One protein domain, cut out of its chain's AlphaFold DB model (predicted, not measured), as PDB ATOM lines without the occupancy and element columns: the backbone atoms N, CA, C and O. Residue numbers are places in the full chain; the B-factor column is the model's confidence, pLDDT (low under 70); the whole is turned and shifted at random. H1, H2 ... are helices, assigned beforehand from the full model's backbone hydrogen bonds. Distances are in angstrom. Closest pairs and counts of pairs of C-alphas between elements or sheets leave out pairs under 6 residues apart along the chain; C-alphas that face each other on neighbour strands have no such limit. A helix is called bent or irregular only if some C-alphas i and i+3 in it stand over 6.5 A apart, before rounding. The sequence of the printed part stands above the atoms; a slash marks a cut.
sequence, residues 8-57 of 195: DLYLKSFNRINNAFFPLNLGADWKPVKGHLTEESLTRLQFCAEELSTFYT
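Overview. This is residues 8 to 57 of the 195 residues of an uncharacterized protein of Thalassolituus oleivorans MIL-1 (UniProt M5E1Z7). Picture a loose, elongated arrangement of three helices: H2, a short helix, folds back beside the last part of H1 as a helical hairpin, and the longest helix, H3, slants across H1 at a steep tilt. Residues 52 to 57, of which 52 to 55 belong to H3, stick out. The printed part has 50 residues with three named helices in the order H1, H2, H3 and no named strand; its class is all helix. The radius of gyration of the C-alphas is 12.5 A, and they span 37 by 20 by 16 A.

Arrangement. Start with H1, residues 8 to 21, which is irregular: C-alphas 12 and 15 are 7.5 A apart. With residues 16 to 21 alone it touches H2, residues 30 to 36; the closest C-alphas are those of Ala 20 and Val 33, 4.8 A apart. This hairpin's helices run opposite ways at a shallow tilt of 16 degrees. Next look at H3, residues 39 to 55, which touches H1 with residues 41 to 48 alone; the closest C-alphas are those of Ser 13 and Ser 41, 5.5 A apart. These two run opposite ways at a steep tilt of 63 degrees. H2 and H3 are apart. The O i to N i+4 pairs within hydrogen-bond range number 5 of 10 in H1, 2 of 3 in H2 and 12 of 13 in H3.

Along the chain. Find C-alpha 8 at (-2.060, -42.759, 124.394); from there H1 runs 20.8 A to C-alpha 21. H2 runs from C-alpha 30 at (-23.212, -25.636, 116.009) to C-alpha 36. H3 covers 24.5 A and ends at C-alpha 55, at (-0.367, -48.135, 107.088).

Size, cuts and confidence. The farthest C-alphas, of Gly 27 and Thr 54, are 37.3 A apart. The printed part has no cut; H1 to H2 is a short link, H2 to H3 a tight one. Mean pLDDT of the printed part is 86.4, with residues 55 to 57 under 70.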
ATOM      1  N   ASP A   8      -1.626 -43.750 123.402       88.69
ATOM      2  CA  ASP A   8      -2.060 -42.759 124.394       88.69
ATOM      3  C   ASP A   8      -1.805 -41.319 123.933       88.69
ATOM      4  O   ASP A   8      -2.614 -40.421 124.181       88.69
ATOM      5  N   LEU A   9      -0.694 -41.081 123.226       87.50
ATOM      6  CA  LEU A   9      -0.380 -39.772 122.659       87.50
ATOM      7  C   LEU A   9      -1.353 -39.395 121.534       87.50
ATOM      8  O   LEU A   9      -1.846 -38.263 121.502       87.50
ATOM      9  N   TYR A  10      -1.625 -40.336 120.627       87.31
ATOM     10  CA  TYR A  10      -2.473 -40.113 119.454       87.31
ATOM     11  C   TYR A  10      -3.961 -40.007 119.820       87.31
ATOM     12  O   TYR A  10      -4.676 -39.154 119.295       87.31
ATOM     13  N   LEU A  11      -4.433 -40.803 120.781       90.31
ATOM     14  CA  LEU A  11      -5.840 -40.837 121.196       90.31
ATOM     15  C   LEU A  11      -6.196 -39.797 122.265       90.31
ATOM     16  O   LEU A  11      -7.354 -39.701 122.673       90.31
ATOM     17  N   LYS A  12      -5.247 -38.957 122.687       91.62
ATOM     18  CA  LYS A  12      -5.443 -37.980 123.770       91.62
ATOM     19  C   LYS A  12      -6.614 -37.012 123.542       91.62
ATOM     20  O   LYS A  12      -7.248 -36.580 124.503       91.62
ATOM     21  N   SER A  13      -6.928 -36.688 122.285       92.12
ATOM     22  CA  SER A  13      -8.062 -35.820 121.924       92.12
ATOM     23  C   SER A  13      -9.329 -36.584 121.524       92.12
ATOM     24  O   SER A  13     -10.351 -35.949 121.263       92.12
ATOM     25  N   PHE A  14      -9.306 -37.924 121.522       91.44
ATOM     26  CA  PHE A  14     -10.418 -38.761 121.062       91.44
ATOM     27  C   PHE A  14     -11.721 -38.456 121.799       91.44
ATOM     28  O   PHE A  14     -12.716 -38.157 121.155       91.44
ATOM     29  N   ASN A  15     -11.713 -38.435 123.137       91.25
ATOM     30  CA  ASN A  15     -12.922 -38.156 123.924       91.25
ATOM     31  C   ASN A  15     -13.538 -36.794 123.588       91.25
ATOM     32  O   ASN A  15     -14.756 -36.648 123.543       91.25
ATOM     33  N   ARG A  16     -12.698 -35.791 123.319       91.06
ATOM     34  CA  ARG A  16     -13.166 -34.451 122.967       91.06
ATOM     35  C   ARG A  16     -13.834 -34.457 121.595       91.06
ATOM     36  O   ARG A  16     -14.935 -33.939 121.473       91.06
ATOM     37  N   ILE A  17     -13.205 -35.084 120.602       92.12
ATOM     38  CA  ILE A  17     -13.763 -35.249 119.252       92.12
ATOM     39  C   ILE A  17     -15.054 -36.075 119.311       92.12
ATOM     40  O   ILE A  17     -16.047 -35.701 118.700       92.12
ATOM     41  N   ASN A  18     -15.073 -37.151 120.099       92.62
ATOM     42  CA  ASN A  18     -16.238 -38.009 120.273       92.62
ATOM     43  C   ASN A  18     -17.440 -37.228 120.822       92.62
ATOM     44  O   ASN A  18     -18.536 -37.351 120.289       92.62
ATOM     45  N   ASN A  19     -17.224 -36.344 121.800       90.69
ATOM     46  CA  ASN A  19     -18.269 -35.471 122.348       90.69
ATOM     47  C   ASN A  19     -18.797 -34.427 121.347       90.69
ATOM     48  O   ASN A  19     -19.859 -33.854 121.572       90.69
ATOM     49  N   ALA A  20     -18.083 -34.165 120.246       89.88
ATOM     50  CA  ALA A  20     -18.594 -33.318 119.168       89.88
ATOM     51  C   ALA A  20     -19.697 -34.026 118.357       89.88
ATOM     52  O   ALA A  20     -20.574 -33.367 117.807       89.88
ATOM     53  N   PHE A  21     -19.660 -35.361 118.280       87.81
ATOM     54  CA  PHE A  21     -20.558 -36.152 117.431       87.81
ATOM     55  C   PHE A  21     -21.537 -37.028 118.215       87.81
ATOM     56  O   PHE A  21     -22.580 -37.393 117.677       87.81
ATOM     57  N   PHE A  22     -21.224 -37.359 119.471       89.50
ATOM     58  CA  PHE A  22     -22.020 -38.248 120.308       89.50
ATOM     59  C   PHE A  22     -22.410 -37.592 121.644       89.50
ATOM     60  O   PHE A  22     -21.538 -37.090 122.354       89.50
ATOM     61  N   PRO A  23     -23.701 -37.652 122.029       86.12
ATOM     62  CA  PRO A  23     -24.825 -38.174 121.243       86.12
ATOM     63  C   PRO A  23     -25.123 -37.297 120.015       86.12
ATOM     64  O   PRO A  23     -25.015 -36.072 120.074       86.12
ATOM     65  N   LEU A  24     -25.514 -37.930 118.906       82.75
ATOM     66  CA  LEU A  24     -25.820 -37.222 117.665       82.75
ATOM     67  C   LEU A  24     -27.086 -36.380 117.851       82.75
ATOM     68  O   LEU A  24     -28.189 -36.918 117.936       82.75
ATOM     69  N   ASN A  25     -26.925 -35.061 117.897       83.00
ATOM     70  CA  ASN A  25     -28.031 -34.118 118.007       83.00
ATOM     71  C   ASN A  25     -27.992 -33.115 116.850       83.00
ATOM     72  O   ASN A  25     -27.417 -32.035 116.960       83.00
ATOM     73  N   LEU A  26     -28.624 -33.481 115.731       84.94
ATOM     74  CA  LEU A  26     -28.683 -32.659 114.515       84.94
ATOM     75  C   LEU A  26     -29.514 -31.373 114.679       84.94
ATOM     76  O   LEU A  26     -29.457 -30.505 113.814       84.94
ATOM     77  N   GLY A  27     -30.289 -31.253 115.764       85.75
ATOM     78  CA  GLY A  27     -31.070 -30.058 116.092       85.75
ATOM     79  C   GLY A  27     -30.356 -29.076 117.027       85.75
ATOM     80  O   GLY A  27     -30.918 -28.029 117.335       85.75
ATOM     81  N   ALA A  28     -29.154 -29.406 117.512       82.00
ATOM     82  CA  ALA A  28     -28.385 -28.537 118.396       82.00
ATOM     83  C   ALA A  28     -27.652 -27.429 117.625       82.00
ATOM     84  O   ALA A  28     -27.212 -27.616 116.490       82.00
ATOM     85  N   ASP A  29     -27.450 -26.286 118.283       87.06
ATOM     86  CA  ASP A  29     -26.607 -25.215 117.756       87.06
ATOM     87  C   ASP A  29     -25.175 -25.708 117.493       87.06
ATOM     88  O   ASP A  29     -24.573 -26.422 118.295       87.06
ATOM     89  N   TRP A  30     -24.573 -25.245 116.396       88.69
ATOM     90  CA  TRP A  30     -23.212 -25.636 116.009       88.69
ATOM     91  C   TRP A  30     -22.124 -25.147 116.981       88.69
ATOM     92  O   TRP A  30     -21.059 -25.753 117.099       88.69
ATOM     93  N   LYS A  31     -22.360 -24.038 117.694       88.81
ATOM     94  CA  LYS A  31     -21.370 -23.420 118.598       88.81
ATOM     95  C   LYS A  31     -20.794 -24.386 119.651       88.81
ATOM     96  O   LYS A  31     -19.567 -24.466 119.727       88.81
ATOM     97  N   PRO A  32     -21.604 -25.107 120.450       85.62
ATOM     98  CA  PRO A  32     -21.090 -26.088 121.407       85.62
ATOM     99  C   PRO A  32     -20.308 -27.223 120.730       85.62
ATOM    100  O   PRO A  32     -19.229 -27.571 121.205       85.62
ATOM    101  N   VAL A  33     -20.771 -27.718 119.577       87.75
ATOM    102  CA  VAL A  33     -20.068 -28.759 118.805       87.75
ATOM    103  C   VAL A  33     -18.685 -28.277 118.358       87.75
ATOM    104  O   VAL A  33     -17.675 -28.941 118.596       87.75
ATOM    105  N   LYS A  34     -18.608 -27.067 117.795       89.44
ATOM    106  CA  LYS A  34     -17.344 -26.441 117.387       89.44
ATOM    107  C   LYS A  34     -16.374 -26.268 118.560       89.44
ATOM    108  O   LYS A  34     -15.169 -26.385 118.367       89.44
ATOM    109  N   GLY A  35     -16.874 -26.025 119.774       90.25
ATOM    110  CA  GLY A  35     -16.048 -25.910 120.981       90.25
ATOM    111  C   GLY A  35     -15.247 -27.177 121.305       90.25
ATOM    112  O   GLY A  35     -14.166 -27.102 121.900       90.25
ATOM    113  N   HIS A  36     -15.727 -28.342 120.873       90.19
ATOM    114  CA  HIS A  36     -15.010 -29.605 121.008       90.19
ATOM    115  C   HIS A  36     -13.919 -29.790 119.936       90.19
ATOM    116  O   HIS A  36     -12.894 -30.405 120.225       90.19
ATOM    117  N   LEU A  37     -14.066 -29.181 118.757       92.00
ATOM    118  CA  LEU A  37     -13.136 -29.271 117.624       92.00
ATOM    119  C   LEU A  37     -12.086 -28.146 117.652       92.00
ATOM    120  O   LEU A  37     -12.069 -27.257 116.802       92.00
ATOM    121  N   THR A  38     -11.215 -28.162 118.662       92.56
ATOM    122  CA  THR A  38     -10.118 -27.185 118.768       92.56
ATOM    123  C   THR A  38      -9.014 -27.447 117.756       92.56
ATOM    124  O   THR A  38      -8.842 -28.573 117.300       92.56
ATOM    125  N   GLU A  39      -8.202 -26.424 117.487       93.19
ATOM    126  CA  GLU A  39      -6.995 -26.546 116.665       93.19
ATOM    127  C   GLU A  39      -6.098 -27.696 117.137       93.19
ATOM    128  O   GLU A  39      -5.734 -28.547 116.342       93.19
ATOM    129  N   GLU A  40      -5.860 -27.826 118.445       91.19
ATOM    130  CA  GLU A  40      -5.121 -28.961 119.014       91.19
ATOM    131  C   GLU A  40      -5.720 -30.327 118.626       91.19
ATOM    132  O   GLU A  40      -4.990 -31.261 118.289       91.19
ATOM    133  N   SER A  41      -7.050 -30.449 118.662       91.12
ATOM    134  CA  SER A  41      -7.748 -31.698 118.335       91.12
ATOM    135  C   SER A  41      -7.657 -32.006 116.840       91.12
ATOM    136  O   SER A  41      -7.465 -33.161 116.461       91.12
ATOM    137  N   LEU A  42      -7.754 -30.975 115.996       92.31
ATOM    138  CA  LEU A  42      -7.625 -31.085 114.543       92.31
ATOM    139  C   LEU A  42      -6.186 -31.411 114.122       92.31
ATOM    140  O   LEU A  42      -5.984 -32.303 113.306       92.31
ATOM    141  N   THR A  43      -5.186 -30.775 114.731       93.12
ATOM    142  CA  THR A  43      -3.768 -31.066 114.485       93.12
ATOM    143  C   THR A  43      -3.423 -32.503 114.873       93.12
ATOM    144  O   THR A  43      -2.729 -33.195 114.133       93.12
ATOM    145  N   ARG A  44      -3.954 -33.018 115.994       90.62
ATOM    146  CA  ARG A  44      -3.779 -34.441 116.335       90.62
ATOM    147  C   ARG A  44      -4.483 -35.368 115.355       90.62
ATOM    148  O   ARG A  44      -3.892 -36.372 114.982       90.62
ATOM    149  N   LEU A  45      -5.699 -35.037 114.915       91.25
ATOM    150  CA  LEU A  45      -6.371 -35.788 113.849       91.25
ATOM    151  C   LEU A  45      -5.526 -35.829 112.575       91.25
ATOM    152  O   LEU A  45      -5.458 -36.875 111.939       91.25
ATOM    153  N   GLN A  46      -4.847 -34.732 112.239       90.50
ATOM    154  CA  GLN A  46      -3.946 -34.679 111.096       90.50
ATOM    155  C   GLN A  46      -2.742 -35.612 111.273       90.50
ATOM    156  O   GLN A  46      -2.425 -36.353 110.350       90.50
ATOM    157  N   PHE A  47      -2.129 -35.669 112.459       90.06
ATOM    158  CA  PHE A  47      -1.075 -36.652 112.742       90.06
ATOM    159  C   PHE A  47      -1.584 -38.096 112.721       90.06
ATOM    160  O   PHE A  47      -0.906 -38.972 112.196       90.06
ATOM    161  N   CYS A  48      -2.785 -38.356 113.249       88.44
ATOM    162  CA  CYS A  48      -3.417 -39.668 113.127       88.44
ATOM    163  C   CYS A  48      -3.640 -40.043 111.655       88.44
ATOM    164  O   CYS A  48      -3.421 -41.193 111.295       88.44
ATOM    165  N   ALA A  49      -4.077 -39.097 110.817       85.06
ATOM    166  CA  ALA A  49      -4.293 -39.307 109.389       85.06
ATOM    167  C   ALA A  49      -2.978 -39.565 108.641       85.06
ATOM    168  O   ALA A  49      -2.924 -40.494 107.843       85.06
ATOM    169  N   GLU A  50      -1.926 -38.800 108.939       85.62
ATOM    170  CA  GLU A  50      -0.577 -39.011 108.404       85.62
ATOM    171  C   GLU A  50      -0.072 -40.413 108.759       85.62
ATOM    172  O   GLU A  50       0.258 -41.197 107.873       85.62
ATOM    173  N   GLU A  51      -0.112 -40.784 110.040       85.31
ATOM    174  CA  GLU A  51       0.315 -42.107 110.492       85.31
ATOM    175  C   GLU A  51      -0.532 -43.211 109.841       85.31
ATOM    176  O   GLU A  51       0.011 -44.166 109.290       85.31
ATOM    177  N   LEU A  52      -1.863 -43.068 109.820       78.12
ATOM    178  CA  LEU A  52      -2.760 -43.997 109.131       78.12
ATOM    179  C   LEU A  52      -2.447 -44.097 107.639       78.12
ATOM    180  O   LEU A  52      -2.526 -45.201 107.116       78.12
ATOM    181  N   SER A  53      -2.058 -43.017 106.961       72.00
ATOM    182  CA  SER A  53      -1.705 -43.048 105.535       72.00
ATOM    183  C   SER A  53      -0.476 -43.927 105.255       72.00
ATOM    184  O   SER A  53      -0.401 -44.583 104.214       72.00
ATOM    185  N   THR A  54       0.443 -44.043 106.221       74.62
ATOM    186  CA  THR A  54       1.599 -44.946 106.108       74.62
ATOM    187  C   THR A  54       1.205 -46.428 106.197       74.62
ATOM    188  O   THR A  54       1.827 -47.274 105.551       74.62
ATOM    189  N   PHE A  55       0.135 -46.760 106.932       64.56
ATOM    190  CA  PHE A  55      -0.367 -48.135 107.088       64.56
ATOM    191  C   PHE A  55      -1.444 -48.510 106.064       64.56
ATOM    192  O   PHE A  55      -1.434 -49.620 105.537       64.56
ATOM    193  N   TYR A  56      -2.355 -47.579 105.793       57.41
ATOM    194  CA  TYR A  56      -3.554 -47.697 104.961       57.41
ATOM    195  C   TYR A  56      -3.446 -46.861 103.685       57.41
ATOM    196  O   TYR A  56      -4.432 -46.334 103.176       57.41
ATOM    197  N   THR A  57      -2.259 -46.798 103.098       52.81
ATOM    198  CA  THR A  57      -2.194 -46.827 101.639       52.81
ATOM    199  C   THR A  57      -2.709 -48.206 101.225       52.81
ATOM    200  O   THR A  57      -1.925 -49.138 101.056       52.81
TER     201      THR A  57